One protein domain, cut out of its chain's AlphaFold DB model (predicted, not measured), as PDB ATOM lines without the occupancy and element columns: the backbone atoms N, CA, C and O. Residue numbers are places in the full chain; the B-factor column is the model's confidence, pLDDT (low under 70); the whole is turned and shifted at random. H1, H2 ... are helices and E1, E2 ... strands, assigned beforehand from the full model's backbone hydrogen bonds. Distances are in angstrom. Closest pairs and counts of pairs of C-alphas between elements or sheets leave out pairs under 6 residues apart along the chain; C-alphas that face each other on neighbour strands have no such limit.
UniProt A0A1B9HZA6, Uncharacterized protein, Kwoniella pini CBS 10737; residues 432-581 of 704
ATOM      1  N   PRO A 432     125.785  88.716  76.501       46.12
ATOM      2  CA  PRO A 432     124.645  88.813  75.588       46.12
ATOM      3  C   PRO A 432     123.756  90.037  75.837       46.12
ATOM      4  O   PRO A 432     123.224  90.583  74.874       46.12
ATOM      5  N   ILE A 433     123.609  90.477  77.092       43.88
ATOM      6  CA  ILE A 433     122.754  91.612  77.478       43.88
ATOM      7  C   ILE A 433     123.382  92.919  76.980       43.88
ATOM      8  O   ILE A 433     122.778  93.624  76.170       43.88
ATOM      9  N   MET A 434     124.653  93.160  77.321       42.31
ATOM     10  CA  MET A 434     125.420  94.327  76.852       42.31
ATOM     11  C   MET A 434     125.497  94.397  75.315       42.31
ATOM     12  O   MET A 434     125.408  95.466  74.713       42.31
ATOM     13  N   ARG A 435     125.604  93.239  74.644       64.38
ATOM     14  CA  ARG A 435     125.574  93.152  73.173       64.38
ATOM     15  C   ARG A 435     124.215  93.490  72.557       64.38
ATOM     16  O   ARG A 435     124.194  93.836  71.381       64.38
ATOM     17  N   LYS A 436     123.105  93.352  73.287       65.00
ATOM     18  CA  LYS A 436     121.759  93.701  72.809       65.00
ATOM     19  C   LYS A 436     121.526  95.209  72.916       65.00
ATOM     20  O   LYS A 436     121.254  95.829  71.897       65.00
ATOM     21  N   GLN A 437     121.735  95.822  74.081       68.94
ATOM     22  CA  GLN A 437     121.554  97.275  74.253       68.94
ATOM     23  C   GLN A 437     122.346  98.077  73.199       68.94
ATOM     24  O   GLN A 437     121.768  98.875  72.461       68.94
ATOM     25  N   ALA A 438     123.621  97.725  72.991       67.81
ATOM     26  CA  ALA A 438     124.472  98.318  71.956       67.81
ATOM     27  C   ALA A 438     123.960  98.128  70.508       67.81
ATOM     28  O   ALA A 438     124.250  98.952  69.640       67.81
ATOM     29  N   ARG A 439     123.199  97.061  70.207       73.00
ATOM     30  CA  ARG A 439     122.558  96.870  68.889       73.00
ATOM     31  C   ARG A 439     121.325  97.756  68.730       73.00
ATOM     32  O   ARG A 439     121.154  98.324  67.656       73.00
ATOM     33  N   THR A 440     120.493  97.893  69.767       73.44
ATOM     34  CA  THR A 440     119.348  98.819  69.753       73.44
ATOM     35  C   THR A 440     119.830 100.254  69.544       73.44
ATOM     36  O   THR A 440     119.342 100.938  68.648       73.44
ATOM     37  N   GLU A 441     120.855 100.684  70.285       77.62
ATOM     38  CA  GLU A 441     121.478 102.003  70.113       77.62
ATOM     39  C   GLU A 441     122.065 102.202  68.711       77.62
ATOM     40  O   GLU A 441     121.842 103.244  68.093       77.62
ATOM     41  N   ALA A 442     122.777 101.203  68.174       74.56
ATOM     42  CA  ALA A 442     123.319 101.265  66.819       74.56
ATOM     43  C   ALA A 442     122.216 101.356  65.748       74.56
ATOM     44  O   ALA A 442     122.375 102.105  64.784       74.56
ATOM     45  N   GLY A 443     121.100 100.640  65.923       77.12
ATOM     46  CA  GLY A 443     119.935 100.699  65.036       77.12
ATOM     47  C   GLY A 443     119.251 102.067  65.063       77.12
ATOM     48  O   GLY A 443     119.064 102.679  64.013       77.12
ATOM     49  N   VAL A 444     118.967 102.596  66.258       81.31
ATOM     50  CA  VAL A 444     118.393 103.942  66.437       81.31
ATOM     51  C   VAL A 444     119.313 105.016  65.845       81.31
ATOM     52  O   VAL A 444     118.856 105.885  65.101       81.31
ATOM     53  N   ALA A 445     120.625 104.930  66.086       79.44
ATOM     54  CA  ALA A 445     121.604 105.851  65.510       79.44
ATOM     55  C   ALA A 445     121.723 105.729  63.979       79.44
ATOM     56  O   ALA A 445     122.014 106.723  63.312       79.44
ATOM     57  N   ALA A 446     121.511 104.539  63.407       78.50
ATOM     58  CA  ALA A 446     121.501 104.338  61.960       78.50
ATOM     59  C   ALA A 446     120.276 104.993  61.308       78.50
ATOM     60  O   ALA A 446     120.450 105.762  60.364       78.50
ATOM     61  N   ILE A 447     119.067 104.761  61.840       79.31
ATOM     62  CA  ILE A 447     117.840 105.397  61.334       79.31
ATOM     63  C   ILE A 447     117.939 106.916  61.490       79.31
ATOM     64  O   ILE A 447     117.655 107.644  60.542       79.31
ATOM     65  N   ARG A 448     118.433 107.416  62.633       85.94
ATOM     66  CA  ARG A 448     118.575 108.862  62.835       85.94
ATOM     67  C   ARG A 448     119.511 109.510  61.815       85.94
ATOM     68  O   ARG A 448     119.151 110.530  61.249       85.94
ATOM     69  N   ARG A 449     120.638 108.882  61.469       83.56
ATOM     70  CA  ARG A 449     121.499 109.379  60.376       83.56
ATOM     71  C   ARG A 449     120.797 109.413  59.020       83.56
ATOM     72  O   ARG A 449     121.107 110.292  58.228       83.56
ATOM     73  N   VAL A 450     119.895 108.470  58.734       81.12
ATOM     74  CA  VAL A 450     119.099 108.500  57.497       81.12
ATOM     75  C   VAL A 450     118.163 109.712  57.511       81.12
ATOM     76  O   VAL A 450     118.197 110.486  56.562       81.12
ATOM     77  N   ILE A 451     117.430 109.941  58.607       82.56
ATOM     78  CA  ILE A 451     116.559 111.120  58.787       82.56
ATOM     79  C   ILE A 451     117.360 112.429  58.670       82.56
ATOM     80  O   ILE A 451     117.008 113.298  57.877       82.56
ATOM     81  N   ASP A 452     118.468 112.557  59.407       83.50
ATOM     82  CA  ASP A 452     119.294 113.771  59.428       83.50
ATOM     83  C   ASP A 452     119.871 114.098  58.031       83.50
ATOM     84  O   ASP A 452     119.957 115.267  57.653       83.50
ATOM     85  N   ASN A 453     120.229 113.076  57.240       80.62
ATOM     86  CA  ASN A 453     120.734 113.232  55.868       80.62
ATOM     87  C   ASN A 453     119.657 113.659  54.857       80.62
ATOM     88  O   ASN A 453     120.000 114.213  53.814       80.62
ATOM     89  N   LEU A 454     118.378 113.390  55.132       73.88
ATOM     90  CA  LEU A 454     117.259 113.743  54.247       73.88
ATOM     91  C   LEU A 454     116.820 115.208  54.405       73.88
ATOM     92  O   LEU A 454     116.186 115.776  53.516       73.88
ATOM     93  N   GLY A 455     117.254 115.851  55.492       78.19
ATOM     94  CA  GLY A 455     117.153 117.289  55.702       78.19
ATOM     95  C   GLY A 455     115.788 117.769  56.221       78.19
ATOM     96  O   GLY A 455     114.773 117.086  56.111       78.19
ATOM     97  N   PRO A 456     115.730 118.997  56.769       68.31
ATOM     98  CA  PRO A 456     114.581 119.494  57.535       68.31
ATOM     99  C   PRO A 456     113.338 119.838  56.697       68.31
ATOM    100  O   PRO A 456     112.353 120.319  57.246       68.31
ATOM    101  N   LYS A 457     113.380 119.652  55.371       54.19
ATOM    102  CA  LYS A 457     112.264 119.970  54.463       54.19
ATOM    103  C   LYS A 457     111.277 118.820  54.269       54.19
ATOM    104  O   LYS A 457     110.233 119.043  53.666       54.19
ATOM    105  N   ILE A 458     111.598 117.618  54.744       60.56
ATOM    106  CA  ILE A 458     110.724 116.453  54.618       60.56
ATOM    107  C   ILE A 458     110.266 116.066  56.025       60.56
ATOM    108  O   ILE A 458     110.986 115.408  56.772       60.56
ATOM    109  N   SER A 459     109.069 116.518  56.404       56.59
ATOM    110  CA  SER A 459     108.395 116.063  57.620       56.59
ATOM    111  C   SER A 459     107.971 114.608  57.428       56.59
ATOM    112  O   SER A 459     106.959 114.305  56.793       56.59
ATOM    113  N   TYR A 460     108.790 113.692  57.944       65.75
ATOM    114  CA  TYR A 460     108.579 112.256  57.823       65.75
ATOM    115  C   TYR A 460     107.442 111.776  58.719       65.75
ATOM    116  O   TYR A 460     107.660 111.148  59.747       65.75
ATOM    117  N   ASN A 461     106.216 111.986  58.251       81.25
ATOM    118  CA  ASN A 461     104.981 111.452  58.818       81.25
ATOM    119  C   ASN A 461     104.831 109.928  58.581       81.25
ATOM    120  O   ASN A 461     103.729 109.437  58.352       81.25
ATOM    121  N   ILE A 462     105.935 109.167  58.603       84.88
ATOM    122  CA  ILE A 462     105.982 107.728  58.275       84.88
ATOM    123  C   ILE A 462     105.139 106.906  59.260       84.88
ATOM    124  O   ILE A 462     104.582 105.876  58.885       84.88
ATOM    125  N   LEU A 463     105.043 107.361  60.510       88.38
ATOM    126  CA  LEU A 463     104.305 106.710  61.589       88.38
ATOM    127  C   LEU A 463     103.050 107.494  62.011       88.38
ATOM    128  O   LEU A 463     102.477 107.188  63.055       88.38
ATOM    129  N   VAL A 464     102.604 108.492  61.236       90.56
ATOM    130  CA  VAL A 464     101.394 109.253  61.587       90.56
ATOM    131  C   VAL A 464     100.182 108.329  61.658       90.56
ATOM    132  O   VAL A 464      99.933 107.516  60.770       90.56
ATOM    133  N   GLY A 465      99.437 108.453  62.757       88.12
ATOM    134  CA  GLY A 465      98.304 107.587  63.075       88.12
ATOM    135  C   GLY A 465      98.678 106.253  63.730       88.12
ATOM    136  O   GLY A 465      97.764 105.533  64.126       88.12
ATOM    137  N   GLN A 466      99.970 105.928  63.889       90.44
ATOM    138  CA  GLN A 466     100.434 104.811  64.718       90.44
ATOM    139  C   GLN A 466     100.697 105.284  66.149       90.44
ATOM    140  O   GLN A 466     101.358 106.301  66.375       90.44
ATOM    141  N   HIS A 467     100.204 104.508  67.109       90.00
ATOM    142  CA  HIS A 467     100.377 104.753  68.535       90.00
ATOM    143  C   HIS A 467     101.275 103.669  69.130       90.00
ATOM    144  O   HIS A 467     101.045 102.486  68.908       90.00
ATOM    145  N   PHE A 468     102.315 104.044  69.865       92.69
ATOM    146  CA  PHE A 468     103.310 103.112  70.385       92.69
ATOM    147  C   PHE A 468     103.189 102.967  71.896       92.69
ATOM    148  O   PHE A 468     103.316 103.944  72.628       92.69
ATOM    149  N   VAL A 469     103.007 101.739  72.378       91.06
ATOM    150  CA  VAL A 469     103.013 101.456  73.820       91.06
ATOM    151  C   VAL A 469     104.393 100.939  74.216       91.06
ATOM    152  O   VAL A 469     104.833  99.885  73.747       91.06
ATOM    153  N   ILE A 470     105.082 101.695  75.076       89.69
ATOM    154  CA  ILE A 470     106.393 101.339  75.633       89.69
ATOM    155  C   ILE A 470     106.206 100.968  77.113       89.69
ATOM    156  O   ILE A 470     105.939 101.858  77.922       89.69
ATOM    157  N   PRO A 471     106.390  99.690  77.506       82.75
ATOM    158  CA  PRO A 471     106.129  99.249  78.874       82.75
ATOM    159  C   PRO A 471     106.948 100.021  79.918       82.75
ATOM    160  O   PRO A 471     108.162 100.203  79.770       82.75
ATOM    161  N   ALA A 472     106.297 100.431  81.010       76.44
ATOM    162  CA  ALA A 472     106.875 101.314  82.026       76.44
ATOM    163  C   ALA A 472     108.223 100.828  82.603       76.44
ATOM    164  O   ALA A 472     109.114 101.647  82.843       76.44
ATOM    165  N   GLY A 473     108.414  99.510  82.752       74.94
ATOM    166  CA  GLY A 473     109.666  98.914  83.240       74.94
ATOM    167  C   GLY A 473     110.903  99.246  82.392       74.94
ATOM    168  O   GLY A 473     112.003  99.354  82.925       74.94
ATOM    169  N   ILE A 474     110.734  99.502  81.088       71.75
ATOM    170  CA  ILE A 474     111.845  99.786  80.159       71.75
ATOM    171  C   ILE A 474     112.152 101.294  80.057       71.75
ATOM    172  O   ILE A 474     113.214 101.691  79.588       71.75
ATOM    173  N   ARG A 475     111.272 102.171  80.563       71.06
ATOM    174  CA  ARG A 475     111.379 103.648  80.477       71.06
ATOM    175  C   ARG A 475     112.669 104.228  81.090       71.06
ATOM    176  O   ARG A 475     113.055 105.372  80.811       71.06
ATOM    177  N   ARG A 476     113.334 103.468  81.966       73.88
ATOM    178  CA  ARG A 476     114.591 103.871  82.616       73.88
ATOM    179  C   ARG A 476     115.827 103.671  81.728       73.88
ATOM    180  O   ARG A 476     116.794 104.396  81.948       73.88
ATOM    181  N   ASP A 477     115.786 102.792  80.724       81.88
ATOM    182  CA  ASP A 477     116.903 102.566  79.795       81.88
ATOM    183  C   ASP A 477     117.091 103.767  78.844       81.88
ATOM    184  O   ASP A 477     116.145 104.312  78.264       81.88
ATOM    185  N   TYR A 478     118.346 104.181  78.673       79.56
ATOM    186  CA  TYR A 478     118.755 105.218  77.733       79.56
ATOM    187  C   TYR A 478     118.401 104.846  76.285       79.56
ATOM    188  O   TYR A 478     117.922 105.706  75.538       79.56
ATOM    189  N   ALA A 479     118.551 103.574  75.899       80.69
ATOM    190  CA  ALA A 479     118.211 103.111  74.555       80.69
ATOM    191  C   ALA A 479     116.708 103.264  74.261       80.69
ATOM    192  O   ALA A 479     116.333 103.654  73.157       80.69
ATOM    193  N   THR A 480     115.846 103.028  75.256       84.94
ATOM    194  CA  THR A 480     114.387 103.180  75.136       84.94
ATOM    195  C   THR A 480     113.964 104.636  74.984       84.94
ATOM    196  O   THR A 480     113.086 104.927  74.179       84.94
ATOM    197  N   ARG A 481     114.622 105.574  75.676       87.62
ATOM    198  CA  ARG A 481     114.367 107.011  75.470       87.62
ATOM    199  C   ARG A 481     114.748 107.447  74.060       87.62
ATOM    200  O   ARG A 481     113.963 108.106  73.398       87.62
ATOM    201  N   ARG A 482     115.905 107.000  73.562       88.94
ATOM    202  CA  ARG A 482     116.338 107.280  72.182       88.94
ATOM    203  C   ARG A 482     115.423 106.663  71.125       88.94
ATOM    204  O   ARG A 482     115.242 107.257  70.067       88.94
ATOM    205  N   LEU A 483     114.858 105.490  71.406       90.88
ATOM    206  CA  LEU A 483     113.838 104.859  70.574       90.88
ATOM    207  C   LEU A 483     112.533 105.671  70.576       90.88
ATOM    208  O   LEU A 483     111.945 105.860  69.518       90.88
ATOM    209  N   ALA A 484     112.116 106.188  71.735       91.75
ATOM    210  CA  ALA A 484     110.946 107.051  71.851       91.75
ATOM    211  C   ALA A 484     111.130 108.387  71.108       91.75
ATOM    212  O   ALA A 484     110.281 108.738  70.294       91.75
ATOM    213  N   ASP A 485     112.263 109.078  71.302       91.25
ATOM    214  CA  ASP A 485     112.618 110.292  70.547       91.25
ATOM    215  C   ASP A 485     112.489 110.041  69.028       91.25
ATOM    216  O   ASP A 485     111.873 110.817  68.303       91.25
ATOM    217  N   LEU A 486     113.023 108.907  68.551       91.56
ATOM    218  CA  LEU A 486     112.985 108.514  67.141       91.56
ATOM    219  C   LEU A 486     111.562 108.250  66.619       91.56
ATOM    220  O   LEU A 486     111.279 108.577  65.471       91.56
ATOM    221  N   ILE A 487     110.685 107.648  67.424       93.06
ATOM    222  CA  ILE A 487     109.288 107.384  67.049       93.06
ATOM    223  C   ILE A 487     108.508 108.700  66.913       93.06
ATOM    224  O   ILE A 487     107.789 108.871  65.928       93.06
ATOM    225  N   VAL A 488     108.697 109.642  67.844       92.06
ATOM    226  CA  VAL A 488     108.071 110.977  67.788       92.06
ATOM    227  C   VAL A 488     108.567 111.764  66.574       92.06
ATOM    228  O   VAL A 488     107.759 112.322  65.835       92.06
ATOM    229  N   ASP A 489     109.876 111.748  66.305       87.44
ATOM    230  CA  ASP A 489     110.474 112.418  65.139       87.44
ATOM    231  C   ASP A 489     110.040 111.807  63.786       87.44
ATOM    232  O   ASP A 489     110.207 112.435  62.741       87.44
ATOM    233  N   LEU A 490     109.467 110.598  63.798       89.06
ATOM    234  CA  LEU A 490     108.847 109.922  62.651       89.06
ATOM    235  C   LEU A 490     107.306 110.070  62.618       89.06
ATOM    236  O   LEU A 490     106.626 109.387  61.844       89.06
ATOM    237  N   GLY A 491     106.744 110.944  63.459       92.19
ATOM    238  CA  GLY A 491     105.316 111.272  63.508       92.19
ATOM    239  C   GLY A 491     104.437 110.293  64.294       92.19
ATOM    240  O   GLY A 491     103.214 110.401  64.223       92.19
ATOM    241  N   GLY A 492     105.023 109.340  65.026       93.81
ATOM    242  CA  GLY A 492     104.286 108.404  65.877       93.81
ATOM    243  C   GLY A 492     103.939 109.008  67.241       93.81
ATOM    244  O   GLY A 492     104.703 109.798  67.797       93.81
ATOM    245  N   SER A 493     102.804 108.609  67.815       92.62
ATOM    246  CA  SER A 493     102.446 108.932  69.204       92.62
ATOM    247  C   SER A 493     102.928 107.835  70.160       92.62
ATOM    248  O   SER A 493     103.141 106.699  69.740       92.62
ATOM    249  N   ILE A 494     103.144 108.154  71.442       93.38
ATOM    250  CA  ILE A 494     103.671 107.201  72.437       93.38
ATOM    251  C   ILE A 494     102.885 107.293  73.745       93.38
ATOM    252  O   ILE A 494     102.794 108.378  74.320       93.38
ATOM    253  N   SER A 495     102.435 106.147  74.260       91.31
ATOM    254  CA  SER A 495     102.009 105.979  75.652       91.31
ATOM    255  C   SER A 495     103.031 105.150  76.445       91.31
ATOM    256  O   SER A 495     103.686 104.240  75.929       91.31
ATOM    257  N   TYR A 496     103.161 105.496  77.726       86.19
ATOM    258  CA  TYR A 496     103.965 104.786  78.730       86.19
ATOM    259  C   TYR A 496     103.093 104.096  79.786       86.19
ATOM    260  O   TYR A 496     103.594 103.736  80.856       86.19
ATOM    261  N   GLU A 497     101.792 103.982  79.528       78.12
ATOM    262  CA  GLU A 497     100.850 103.319  80.420       78.12
ATOM    263  C   GLU A 497     101.196 101.836  80.576       78.12
ATOM    264  O   GLU A 497     101.826 101.201  79.722       78.12
ATOM    265  N   GLU A 498     100.807 101.280  81.719       74.38
ATOM    266  CA  GLU A 498     100.848  99.840  81.921       74.38
ATOM    267  C   GLU A 498      99.909  99.171  80.906       74.38
ATOM    268  O   GLU A 498      98.851  99.717  80.598       74.38
ATOM    269  N   ILE A 499     100.305  98.019  80.346       68.25
ATOM    270  CA  ILE A 499      99.539  97.362  79.275       68.25
ATOM    271  C   ILE A 499      98.210  96.849  79.848       68.25
ATOM    272  O   ILE A 499      98.123  95.711  80.316       68.25
ATOM    273  N   GLN A 500      97.180  97.688  79.790       67.56
ATOM    274  CA  GLN A 500      95.797  97.285  79.991       67.56
ATOM    275  C   GLN A 500      95.308  96.560  78.735       67.56
ATOM    276  O   GLN A 500      95.650  96.946  77.616       67.56
ATOM    277  N   GLU A 501      94.528  95.491  78.911       61.25
ATOM    278  CA  GLU A 501      94.094  94.646  77.788       61.25
ATOM    279  C   GLU A 501      93.240  95.425  76.768       61.25
ATOM    280  O   GLU A 501      93.302  95.139  75.576       61.25
ATOM    281  N   GLU A 502      92.550  96.484  77.204       60.50
ATOM    282  CA  GLU A 502      91.767  97.384  76.347       60.50
ATOM    283  C   GLU A 502      92.626  98.159  75.326       60.50
ATOM    284  O   GLU A 502      92.211  98.347  74.181       60.50
ATOM    285  N   LEU A 503      93.862  98.544  75.677       58.91
ATOM    286  CA  LEU A 503      94.773  99.253  74.762       58.91
ATOM    287  C   LEU A 503      95.240  98.372  73.592       58.91
ATOM    288  O   LEU A 503      95.593  98.894  72.531       58.91
ATOM    289  N   ALA A 504      95.215  97.044  73.751       57.69
ATOM    290  CA  ALA A 504      95.558  96.098  72.690       57.69
ATOM    291  C   ALA A 504      94.468  95.980  71.603       57.69
ATOM    292  O   ALA A 504      94.751  95.459  70.524       57.69
ATOM    293  N   CYS A 505      93.256  96.487  71.863       57.31
ATOM    294  CA  CYS A 505      92.121  96.489  70.933       57.31
ATOM    295  C   CYS A 505      92.093  97.712  69.997       57.31
ATOM    296  O   CYS A 505      91.277  97.772  69.077       57.31
ATOM    297  N   LEU A 506      92.973  98.698  70.198       67.06
ATOM    298  CA  LEU A 506      93.111  99.836  69.290       67.06
ATOM    299  C   LEU A 506      93.846  99.398  68.013       67.06
ATOM    300  O   LEU A 506      95.052  99.155  68.046       67.06
ATOM    301  N   ASN A 507      93.138  99.378  66.879       72.00
ATOM    302  CA  ASN A 507      93.610  98.859  65.580       72.00
ATOM    303  C   ASN A 507      94.960  99.418  65.066       72.00
ATOM    304  O   ASN A 507      95.579  98.795  64.206       72.00
ATOM    305  N   ASN A 508      95.436 100.553  65.598       81.12
ATOM    306  CA  ASN A 508      96.702 101.194  65.216       81.12
ATOM    307  C   ASN A 508      97.778 101.209  66.331       81.12
ATOM    308  O   ASN A 508      98.791 101.902  66.190       81.12
ATOM    309  N   SER A 509      97.579 100.493  67.447       83.00
ATOM    310  CA  SER A 509      98.508 100.505  68.591       83.00
ATOM    311  C   SER A 509      99.612  99.450  68.489       83.00
ATOM    312  O   SER A 509      99.386  98.277  68.768       83.00
ATOM    313  N   VAL A 510     100.835  99.863  68.153       87.75
ATOM    314  CA  VAL A 510     102.019  98.996  68.090       87.75
ATOM    315  C   VAL A 510     102.666  98.857  69.472       87.75
ATOM    316  O   VAL A 510     103.230  99.808  70.014       87.75
ATOM    317  N   ILE A 511     102.655  97.652  70.042       87.50
ATOM    318  CA  ILE A 511     103.327  97.373  71.324       87.50
ATOM    319  C   ILE A 511     104.773  96.954  71.048       87.50
ATOM    320  O   ILE A 511     105.016  95.960  70.357       87.50
ATOM    321  N   LEU A 512     105.742  97.690  71.599       88.69
ATOM    322  CA  LEU A 512     107.168  97.415  71.405       88.69
ATOM    323  C   LEU A 512     107.747  96.608  72.568       88.69
ATOM    324  O   LEU A 512     108.005  97.134  73.652       88.69
ATOM    325  N   LEU A 513     108.010  95.324  72.320       85.19
ATOM    326  CA  LEU A 513     108.623  94.433  73.304       85.19
ATOM    327  C   LEU A 513     110.139  94.328  73.102       85.19
ATOM    328  O   LEU A 513     110.636  94.074  72.002       85.19
ATOM    329  N   TYR A 514     110.885  94.474  74.198       79.06
ATOM    330  CA  TYR A 514     112.282  94.056  74.264       79.06
ATOM    331  C   TYR A 514     112.335  92.574  74.640       79.06
ATOM    332  O   TYR A 514     111.675  92.143  75.579       79.06
ATOM    333  N   ASN A 515     113.198  91.798  73.983       66.75
ATOM    334  CA  ASN A 515     113.243  90.334  74.142       66.75
ATOM    335  C   ASN A 515     113.655  89.831  75.543       66.75
ATOM    336  O   ASN A 515     113.725  88.619  75.733       66.75
ATOM    337  N   ASN A 516     113.940  90.745  76.473       61.72
ATOM    338  CA  ASN A 516     114.416  90.526  77.836       61.72
ATOM    339  C   ASN A 516     113.497  91.166  78.906       61.72
ATOM    340  O   ASN A 516     113.904  91.241  80.059       61.72
ATOM    341  N   THR A 517     112.300  91.661  78.567       61.19
ATOM    342  CA  THR A 517     111.338  92.103  79.596       61.19
ATOM    343  C   THR A 517     110.886  90.928  80.458       61.19
ATOM    344  O   THR A 517     110.549  89.884  79.900       61.19
ATOM    345  N   GLU A 518     110.753  91.137  81.769       55.59
ATOM    346  CA  GLU A 518     110.237  90.186  82.781       55.59
ATOM    347  C   GLU A 518     108.730  89.874  82.645       55.59
ATOM    348  O   GLU A 518     108.054  89.465  83.584       55.59
ATOM    349  N   ILE A 519     108.176  90.042  81.445       64.62
ATOM    350  CA  ILE A 519     106.878  89.480  81.095       64.62
ATOM    351  C   ILE A 519     107.088  87.966  81.032       64.62
ATOM    352  O   ILE A 519     107.910  87.505  80.232       64.62
ATOM    353  N   SER A 520     106.364  87.201  81.860       67.62
ATOM    354  CA  SER A 520     106.470  85.736  81.867       67.62
ATOM    355  C   SER A 520     106.342  85.188  80.443       67.62
ATOM    356  O   SER A 520     105.581  85.723  79.629       67.62
ATOM    357  N   GLY A 521     107.098  84.134  80.115       71.75
ATOM    358  CA  GLY A 521     107.140  83.597  78.747       71.75
ATOM    359  C   GLY A 521     105.743  83.298  78.193       71.75
ATOM    360  O   GLY A 521     105.447  83.613  77.045       71.75
ATOM    361  N   GLU A 522     104.858  82.810  79.057       70.56
ATOM    362  CA  GLU A 522     103.453  82.535  78.779       70.56
ATOM    363  C   GLU A 522     102.619  83.808  78.540       70.56
ATOM    364  O   GLU A 522     101.913  83.893  77.536       70.56
ATOM    365  N   ARG A 523     102.758  84.860  79.368       71.44
ATOM    366  CA  ARG A 523     102.096  86.159  79.127       71.44
ATOM    367  C   ARG A 523     102.613  86.820  77.845       71.44
ATOM    368  O   ARG A 523     101.826  87.416  77.117       71.44
ATOM    369  N   ARG A 524     103.900  86.666  77.516       70.50
ATOM    370  CA  ARG A 524     104.494  87.136  76.251       70.50
ATOM    371  C   ARG A 524     103.948  86.374  75.044       70.50
ATOM    372  O   ARG A 524     103.625  87.010  74.047       70.50
ATOM    373  N   ILE A 525     103.838  85.046  75.120       72.06
ATOM    374  CA  ILE A 525     103.259  84.218  74.052       72.06
ATOM    375  C   ILE A 525     101.782  84.569  73.854       72.06
ATOM    376  O   ILE A 525     101.379  84.823  72.725       72.06
ATOM    377  N   ASN A 526     101.001  84.690  74.932       69.56
ATOM    378  CA  ASN A 526      99.591  85.085  74.864       69.56
ATOM    379  C   ASN A 526      99.399  86.490  74.270       69.56
ATOM    380  O   ASN A 526      98.505  86.686  73.451       69.56
ATOM    381  N   LEU A 527     100.253  87.455  74.624       67.38
ATOM    382  CA  LEU A 527     100.254  88.787  74.015       67.38
ATOM    383  C   LEU A 527     100.575  88.720  72.508       67.38
ATOM    384  O   LEU A 527      99.820  89.258  71.700       67.38
ATOM    385  N   LEU A 528     101.652  88.026  72.119       67.94
ATOM    386  CA  LEU A 528     102.061  87.870  70.713       67.94
ATOM    387  C   LEU A 528     101.029  87.106  69.865       67.94
ATOM    388  O   LEU A 528     100.881  87.405  68.685       67.94
ATOM    389  N   ALA A 529     100.319  86.138  70.448       66.12
ATOM    390  CA  ALA A 529      99.299  85.348  69.761       66.12
ATOM    391  C   ALA A 529      97.961  86.090  69.595       66.12
ATOM    392  O   ALA A 529      97.209  85.782  68.674       66.12
ATOM    393  N   ARG A 530      97.649  87.052  70.477       65.88
ATOM    394  CA  ARG A 530      96.370  87.787  70.468       65.88
ATOM    395  C   ARG A 530      96.377  89.068  69.633       65.88
ATOM    396  O   ARG A 530      95.302  89.542  69.285       65.88
ATOM    397  N   SER A 531      97.539  89.648  69.320       64.94
ATOM    398  CA  SER A 531      97.604  90.924  68.597       64.94
ATOM    399  C   SER A 531      98.716  90.985  67.547       64.94
ATOM    400  O   SER A 531      99.907  90.997  67.856       64.94
ATOM    401  N   ASN A 532      98.296  91.168  66.288       64.44
ATOM    402  CA  ASN A 532      99.156  91.460  65.131       64.44
ATOM    403  C   ASN A 532      99.972  92.761  65.276       64.44
ATOM    404  O   ASN A 532     100.860  93.039  64.463       64.44
ATOM    405  N   ALA A 533      99.655  93.586  66.276       73.62
ATOM    406  CA  ALA A 533     100.284  94.876  66.500       73.62
ATOM    407  C   ALA A 533     101.501  94.803  67.444       73.62
ATOM    408  O   ALA A 533     102.234  95.781  67.580       73.62
ATOM    409  N   ILE A 534     101.789  93.652  68.060       80.19
ATOM    410  CA  ILE A 534     102.981  93.500  68.904       80.19
ATOM    411  C   ILE A 534     104.213  93.223  68.043       80.19
ATOM    412  O   ILE A 534     104.226  92.310  67.217       80.19
ATOM    413  N   ARG A 535     105.282  94.000  68.243       81.81
ATOM    414  CA  ARG A 535     106.543  93.847  67.509       81.81
ATOM    415  C   ARG A 535     107.739  93.828  68.447       81.81
ATOM    416  O   ARG A 535     107.869  94.654  69.348       81.81
ATOM    417  N   GLU A 536     108.666  92.911  68.184       84.81
ATOM    418  CA  GLU A 536     109.994  92.984  68.790       84.81
ATOM    419  C   GLU A 536     110.727  94.222  68.264       84.81
ATOM    420  O   GLU A 536     110.744  94.481  67.055       84.81
ATOM    421  N   VAL A 537     111.375  94.972  69.160       84.06
ATOM    422  CA  VAL A 537     112.055  96.242  68.832       84.06
ATOM    423  C   VAL A 537     113.052  96.105  67.677       84.06
ATOM    424  O   VAL A 537     113.159  97.007  66.851       84.06
ATOM    425  N   TYR A 538     113.744  94.970  67.555       77.94
ATOM    426  CA  TYR A 538     114.671  94.716  66.443       77.94
ATOM    427  C   TYR A 538     113.977  94.581  65.091       77.94
ATOM    428  O   TYR A 538     114.430  95.163  64.105       77.94
ATOM    429  N   THR A 539     112.877  93.832  65.049       81.88
ATOM    430  CA  THR A 539     112.060  93.650  63.847       81.88
ATOM    431  C   THR A 539     111.467  94.987  63.420       81.88
ATOM    432  O   THR A 539     111.529  95.343  62.244       81.88
ATOM    433  N   TRP A 540     110.987  95.784  64.381       88.31
ATOM    434  CA  TRP A 540     110.514  97.140  64.119       88.31
ATOM    435  C   TRP A 540     111.623  98.067  63.594       88.31
ATOM    436  O   TRP A 540     111.427  98.708  62.564       88.31
ATOM    437  N   LEU A 541     112.802  98.098  64.227       80.88
ATOM    438  CA  LEU A 541     113.944  98.911  63.777       80.88
ATOM    439  C   LEU A 541     114.399  98.531  62.360       80.88
ATOM    440  O   LEU A 541     114.687  99.414  61.556       80.88
ATOM    441  N   SER A 542     114.443  97.236  62.031       80.50
ATOM    442  CA  SER A 542     114.823  96.780  60.688       80.50
ATOM    443  C   SER A 542     113.807  97.218  59.630       80.50
ATOM    444  O   SER A 542     114.199  97.739  58.589       80.50
ATOM    445  N   LEU A 543     112.509  97.053  59.907       84.88
ATOM    446  CA  LEU A 543     111.438  97.455  58.989       84.88
ATOM    447  C   LEU A 543     111.370  98.978  58.825       84.88
ATOM    448  O   LEU A 543     111.226  99.464  57.710       84.88
ATOM    449  N   THR A 544     111.539  99.733  59.911       80.62
ATOM    450  CA  THR A 544     111.556 101.204  59.885       80.62
ATOM    451  C   THR A 544     112.754 101.733  59.103       80.62
ATOM    452  O   THR A 544     112.601 102.662  58.313       80.62
ATOM    453  N   LEU A 545     113.933 101.114  59.242       80.31
ATOM    454  CA  LEU A 545     115.105 101.458  58.436       80.31
ATOM    455  C   LEU A 545     114.866 101.187  56.942       80.31
ATOM    456  O   LEU A 545     115.197 102.033  56.115       80.31
ATOM    457  N   ASP A 546     114.263 100.049  56.585       81.56
ATOM    458  CA  ASP A 546     113.916  99.742  55.192       81.56
ATOM    459  C   ASP A 546     112.838 100.688  54.630       81.56
ATOM    460  O   ASP A 546     112.936 101.086  53.470       81.56
ATOM    461  N   LEU A 547     111.854 101.111  55.434       81.50
ATOM    462  CA  LEU A 547     110.875 102.138  55.050       81.50
ATOM    463  C   LEU A 547     111.541 103.500  54.822       81.50
ATOM    464  O   LEU A 547     111.330 104.104  53.772       81.50
ATOM    465  N   CYS A 548     112.404 103.949  55.739       79.06
ATOM    466  CA  CYS A 548     113.165 105.191  55.576       79.06
ATOM    467  C   CYS A 548     114.037 105.150  54.312       79.06
ATOM    468  O   CYS A 548     114.055 106.113  53.555       79.06
ATOM    469  N   ASN A 549     114.695 104.017  54.031       79.12
ATOM    470  CA  ASN A 549     115.496 103.825  52.817       79.12
ATOM    471  C   ASN A 549     114.658 103.853  51.523       79.12
ATOM    472  O   ASN A 549     115.176 104.269  50.492       79.12
ATOM    473  N   ARG A 550     113.389 103.417  51.553       80.56
ATOM    474  CA  ARG A 550     112.457 103.508  50.406       80.56
ATOM    475  C   ARG A 550     111.853 104.903  50.233       80.56
ATOM    476  O   ARG A 550     111.495 105.262  49.120       80.56
ATOM    477  N   ALA A 551     111.733 105.668  51.318       75.06
ATOM    478  CA  ALA A 551     111.265 107.054  51.298       75.06
ATOM    479  C   ALA A 551     112.335 108.046  50.793       75.06
ATOM    480  O   ALA A 551     112.021 109.209  50.541       75.06
ATOM    481  N   VAL A 552     113.587 107.600  50.631       74.50
ATOM    482  CA  VAL A 552     114.619 108.346  49.901       74.50
ATOM    483  C   VAL A 552     114.282 108.289  48.404       74.50
ATOM    484  O   VAL A 552     114.262 107.189  47.848       74.50
ATOM    485  N   PRO A 553     114.037 109.424  47.720       69.06
ATOM    486  CA  PRO A 553     113.860 109.408  46.272       69.06
ATOM    487  C   PRO A 553     115.133 108.861  45.601       69.06
ATOM    488  O   PRO A 553     116.236 109.134  46.085       69.06
ATOM    489  N   PRO A 554     115.020 108.092  44.501       61.53
ATOM    490  CA  PRO A 554     116.188 107.532  43.831       61.53
ATOM    491  C   PRO A 554     117.150 108.664  43.440       61.53
ATOM    492  O   PRO A 554     116.694 109.684  42.914       61.53
ATOM    493  N   PRO A 555     118.464 108.523  43.699       50.59
ATOM    494  CA  PRO A 555     119.407 109.601  43.454       50.59
ATOM    495  C   PRO A 555     119.415 109.951  41.968       50.59
ATOM    496  O   PRO A 555     119.703 109.108  41.114       50.59
ATOM    497  N   THR A 556     119.139 111.217  41.659       46.19
ATOM    498  CA  THR A 556     119.512 111.787  40.365       46.19
ATOM    499  C   THR A 556     121.022 111.609  40.176       46.19
ATOM    500  O   THR A 556     121.787 111.634  41.140       46.19
ATOM    501  N   VAL A 557     121.444 111.387  38.927       43.47
ATOM    502  CA  VAL A 557     122.685 110.689  38.502       43.47
ATOM    503  C   VAL A 557     124.025 111.289  39.009       43.47
ATOM    504  O   VAL A 557     125.093 110.769  38.703       43.47
ATOM    505  N   LEU A 558     124.004 112.354  39.814       39.00
ATOM    506  CA  LEU A 558     125.174 113.121  40.251       39.00
ATOM    507  C   LEU A 558     125.573 112.988  41.735       39.00
ATOM    508  O   LEU A 558     126.591 113.575  42.098       39.00
ATOM    509  N   ASP A 559     124.872 112.223  42.586       44.78
ATOM    510  CA  ASP A 559     125.293 112.039  43.992       44.78
ATOM    511  C   ASP A 559     125.653 110.588  44.367       44.78
ATOM    512  O   ASP A 559     124.810 109.729  44.628       44.78
ATOM    513  N   VAL A 560     126.962 110.332  44.428       45.41
ATOM    514  CA  VAL A 560     127.564 109.031  44.770       45.41
ATOM    515  C   VAL A 560     127.718 108.845  46.292       45.41
ATOM    516  O   VAL A 560     127.851 107.713  46.769       45.41
ATOM    517  N   ALA A 561     127.691 109.923  47.085       45.12
ATOM    518  CA  ALA A 561     128.007 109.871  48.514       45.12
ATOM    519  C   ALA A 561     126.861 109.282  49.356       45.12
ATOM    520  O   ALA A 561     127.099 108.481  50.267       45.12
ATOM    521  N   SER A 562     125.615 109.626  49.021       49.81
ATOM    522  CA  SER A 562     124.400 109.123  49.680       49.81
ATOM    523  C   SER A 562     124.262 107.596  49.561       49.81
ATOM    524  O   SER A 562     124.066 106.899  50.562       49.81
ATOM    525  N   SER A 563     124.485 107.054  48.360       45.12
ATOM    526  CA  SER A 563     124.450 105.613  48.062       45.12
ATOM    527  C   SER A 563     125.412 104.786  48.937       45.12
ATOM    528  O   SER A 563     125.073 103.693  49.415       45.12
ATOM    529  N   GLN A 564     126.602 105.319  49.233       48.28
ATOM    530  CA  GLN A 564     127.619 104.611  50.018       48.28
ATOM    531  C   GLN A 564     127.258 104.512  51.513       48.28
ATOM    532  O   GLN A 564     127.528 103.486  52.152       48.28
ATOM    533  N   ALA A 565     126.591 105.529  52.070       46.22
ATOM    534  CA  ALA A 565     126.091 105.512  53.446       46.22
ATOM    535  C   ALA A 565     124.948 104.494  53.624       46.22
ATOM    536  O   ALA A 565     124.998 103.666  54.539       46.22
ATOM    537  N   ILE A 566     123.977 104.495  52.701       52.44
ATOM    538  CA  ILE A 566     122.834 103.563  52.674       52.44
ATOM    539  C   ILE A 566     123.325 102.108  52.586       52.44
ATOM    540  O   ILE A 566     122.946 101.256  53.396       52.44
ATOM    541  N   THR A 567     124.251 101.833  51.662       49.06
ATOM    542  CA  THR A 567     124.846 100.498  51.482       49.06
ATOM    543  C   THR A 567     125.575 100.020  52.741       49.06
ATOM    544  O   THR A 567     125.466  98.852  53.124       49.06
ATOM    545  N   THR A 568     126.282 100.920  53.431       50.41
ATOM    546  CA  THR A 568     127.006 100.592  54.667       50.41
ATOM    547  C   THR A 568     126.047 100.252  55.812       50.41
ATOM    548  O   THR A 568     126.242  99.235  56.477       50.41
ATOM    549  N   GLY A 569     124.982 101.036  56.017       44.88
ATOM    550  CA  GLY A 569     123.972 100.763  57.049       44.88
ATOM    551  C   GLY A 569     123.297  99.400  56.863       44.88
ATOM    552  O   GLY A 569     123.244  98.593  57.794       44.88
ATOM    553  N   ARG A 570     122.882  99.093  55.626       47.75
ATOM    554  CA  ARG A 570     122.239  97.818  55.272       47.75
ATOM    555  C   ARG A 570     123.174  96.619  55.469       47.75
ATOM    556  O   ARG A 570     122.763  95.611  56.042       47.75
ATOM    557  N   GLN A 571     124.450  96.736  55.084       48.97
ATOM    558  CA  GLN A 571     125.450  95.687  55.331       48.97
ATOM    559  C   GLN A 571     125.738  95.461  56.822       48.97
ATOM    560  O   GLN A 571     126.002  94.324  57.212       48.97
ATOM    561  N   TYR A 572     125.704  96.500  57.661       44.75
ATOM    562  CA  TYR A 572     125.898  96.340  59.106       44.75
ATOM    563  C   TYR A 572     124.717  95.629  59.777       44.75
ATOM    564  O   TYR A 572     124.947  94.738  60.590       44.75
ATOM    565  N   MET A 573     123.474  95.952  59.403       43.44
ATOM    566  CA  MET A 573     122.280  95.298  59.961       43.44
ATOM    567  C   MET A 573     122.163  93.827  59.529       43.44
ATOM    568  O   MET A 573     121.992  92.949  60.375       43.44
ATOM    569  N   LEU A 574     122.352  93.527  58.237       44.62
ATOM    570  CA  LEU A 574     122.281  92.150  57.724       44.62
ATOM    571  C   LEU A 574     123.381  91.238  58.299       44.62
ATOM    572  O   LEU A 574     123.142  90.055  58.509       44.62
ATOM    573  N   ARG A 575     124.564  91.779  58.631       44.59
ATOM    574  CA  ARG A 575     125.651  91.033  59.303       44.59
ATOM    575  C   ARG A 575     125.402  90.740  60.790       44.59
ATOM    576  O   ARG A 575     126.233  90.073  61.403       44.59
ATOM    577  N   LEU A 576     124.331  91.268  61.386       38.12
ATOM    578  CA  LEU A 576     124.060  91.184  62.829       38.12
ATOM    579  C   LEU A 576     122.711  90.526  63.175       38.12
ATOM    580  O   LEU A 576     122.408  90.368  64.362       38.12
ATOM    581  N   SER A 577     121.929  90.119  62.169       37.12
ATOM    582  CA  SER A 577     120.652  89.419  62.347       37.12
ATOM    583  C   SER A 577     120.848  87.911  62.595       37.12
ATOM    584  O   SER A 577     121.477  87.254  61.766       37.12
ATOM    585  N   PRO A 578     120.262  87.322  63.659       39.06
ATOM    586  CA  PRO A 578     120.253  85.868  63.869       39.06
ATOM    587  C   PRO A 578     119.395  85.098  62.851       39.06
ATOM    588  O   PRO A 578     119.476  83.878  62.775       39.06
ATOM    589  N   VAL A 579     118.553  85.785  62.070       36.75
ATOM    590  CA  VAL A 579     117.629  85.144  61.112       36.75
ATOM    591  C   VAL A 579     118.390  84.457  59.967       36.75
ATOM    592  O   VAL A 579     117.940  83.442  59.444       36.75
ATOM    593  N   ALA A 580     119.596  84.937  59.641       37.50
ATOM    594  CA  ALA A 580     120.473  84.307  58.653       37.50
ATOM    595  C   ALA A 580     121.045  82.941  59.097       37.50
ATOM    596  O   ALA A 580     121.597  82.227  58.267       37.50
ATOM    597  N   GLU A 581     120.915  82.561  60.375       38.34
ATOM    598  CA  GLU A 581     121.338  81.248  60.894       38.34
ATOM    599  C   GLU A 581     120.205  80.200  60.873       38.34
ATOM    600  O   GLU A 581     120.422  79.071  61.311       38.34
TER     601      GLU A 581
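What this domain is: This is residues 432 to 581 of the 704 residues of an uncharacterized protein of Kwoniella pini CBS 10737 (UniProt A0A1B9HZA6). A small twisted sheet of four short parallel strands, with H2 packed over E1 and E2, makes one part of the domain, and H3 and H4 sit at its rim away from the helical part. In that part H1 and H5 run side by side and H6 runs back more loosely beside them; residues 556 to 561 stick out. The printed part has 150 residues, with seven named helices and four named strands in the order H1 E1 H2 E2 H3 E3 H4 E4 H5 H6 H7; the sheet runs E2 E1 E3 E4, and the class is mixed, helices and strands. The whole is compact, with a radius of gyration of the C-alphas of 16.3 A, and its outline is elongated, 53 by 34 by 27 A.

How they stand to each other: The sheet has edge strands E2, residues 493 to 495, and E4, residues 534 to 536, and inner strands E1, residues 467 to 469, and E3, residues 509 to 513. Within hydrogen-bond range are N 468 and O 493 at 2.8 A for E2 and E1, N 510 and O 467 at 2.7 A for E1 and E3, and N 535 and O 511 at 2.9 A for E3 and E4. H2, residues 478 to 489, is on the sheet at a height of 10.6 A; the closest C-alphas of H2 and E2 are those of Ala 484 and Ile 494, 7.3 A apart. H3, residues 501 to 505, H4, residues 521 to 530, and H5, residues 537 to 551, only graze the sheet. E1, H2, E2 and E3, H4, E4 are strand-helix-strand units, parallel neighbours joined through a helix, and E2, H3, E3 is a split one with E1 between; the three crossovers are right-handed. The hub is H1, residues 432 to 454, not on the sheet. It touches H2, closest C-alphas Glu 441 and Ala 479, 5.6 A, and H5, closest C-alphas Ile 447 and Leu 545, 5.6 A, at a shallow tilt of 17 degrees, the same way. H1 only just touches H6, residues 560 to 574, with 3 pairs of C-alphas within 8 A, the closest Ala 446 and Gly 569, 6.6 A; H1, H5 and H6 form a bundle, helices side by side. H7, residues 578 to 581, is apart from H6, only just, at 8.1 A. Every O i to N i+4 pair is within hydrogen-bond range in H2, H4 and H5, against 18 of 19 in H1, 10 of 11 in H6 and 0 of 1 in H3, where 2 of 2 O i to N i+3 pairs are; H7 is too short for such a pair.

Where its parts are: H1 is 33.6 A long from C-alpha 432 at (124.645, 88.813, 75.588), H6 21.9 A, H5 20.6 A, H2 16.7 A and E3 12.7 A. C-alpha 581, where H7 ends, is at (121.338, 81.248, 60.894).

The domain as a whole: The C-alphas of Glu 522 and Leu 558, the two farthest apart, are 53.8 A apart. The printed part has no cut, and the link from H1 to E1 is long, with 12 residues. The mean pLDDT of the printed part is 70.8; 62 residues are under 70, among them 553 to 581.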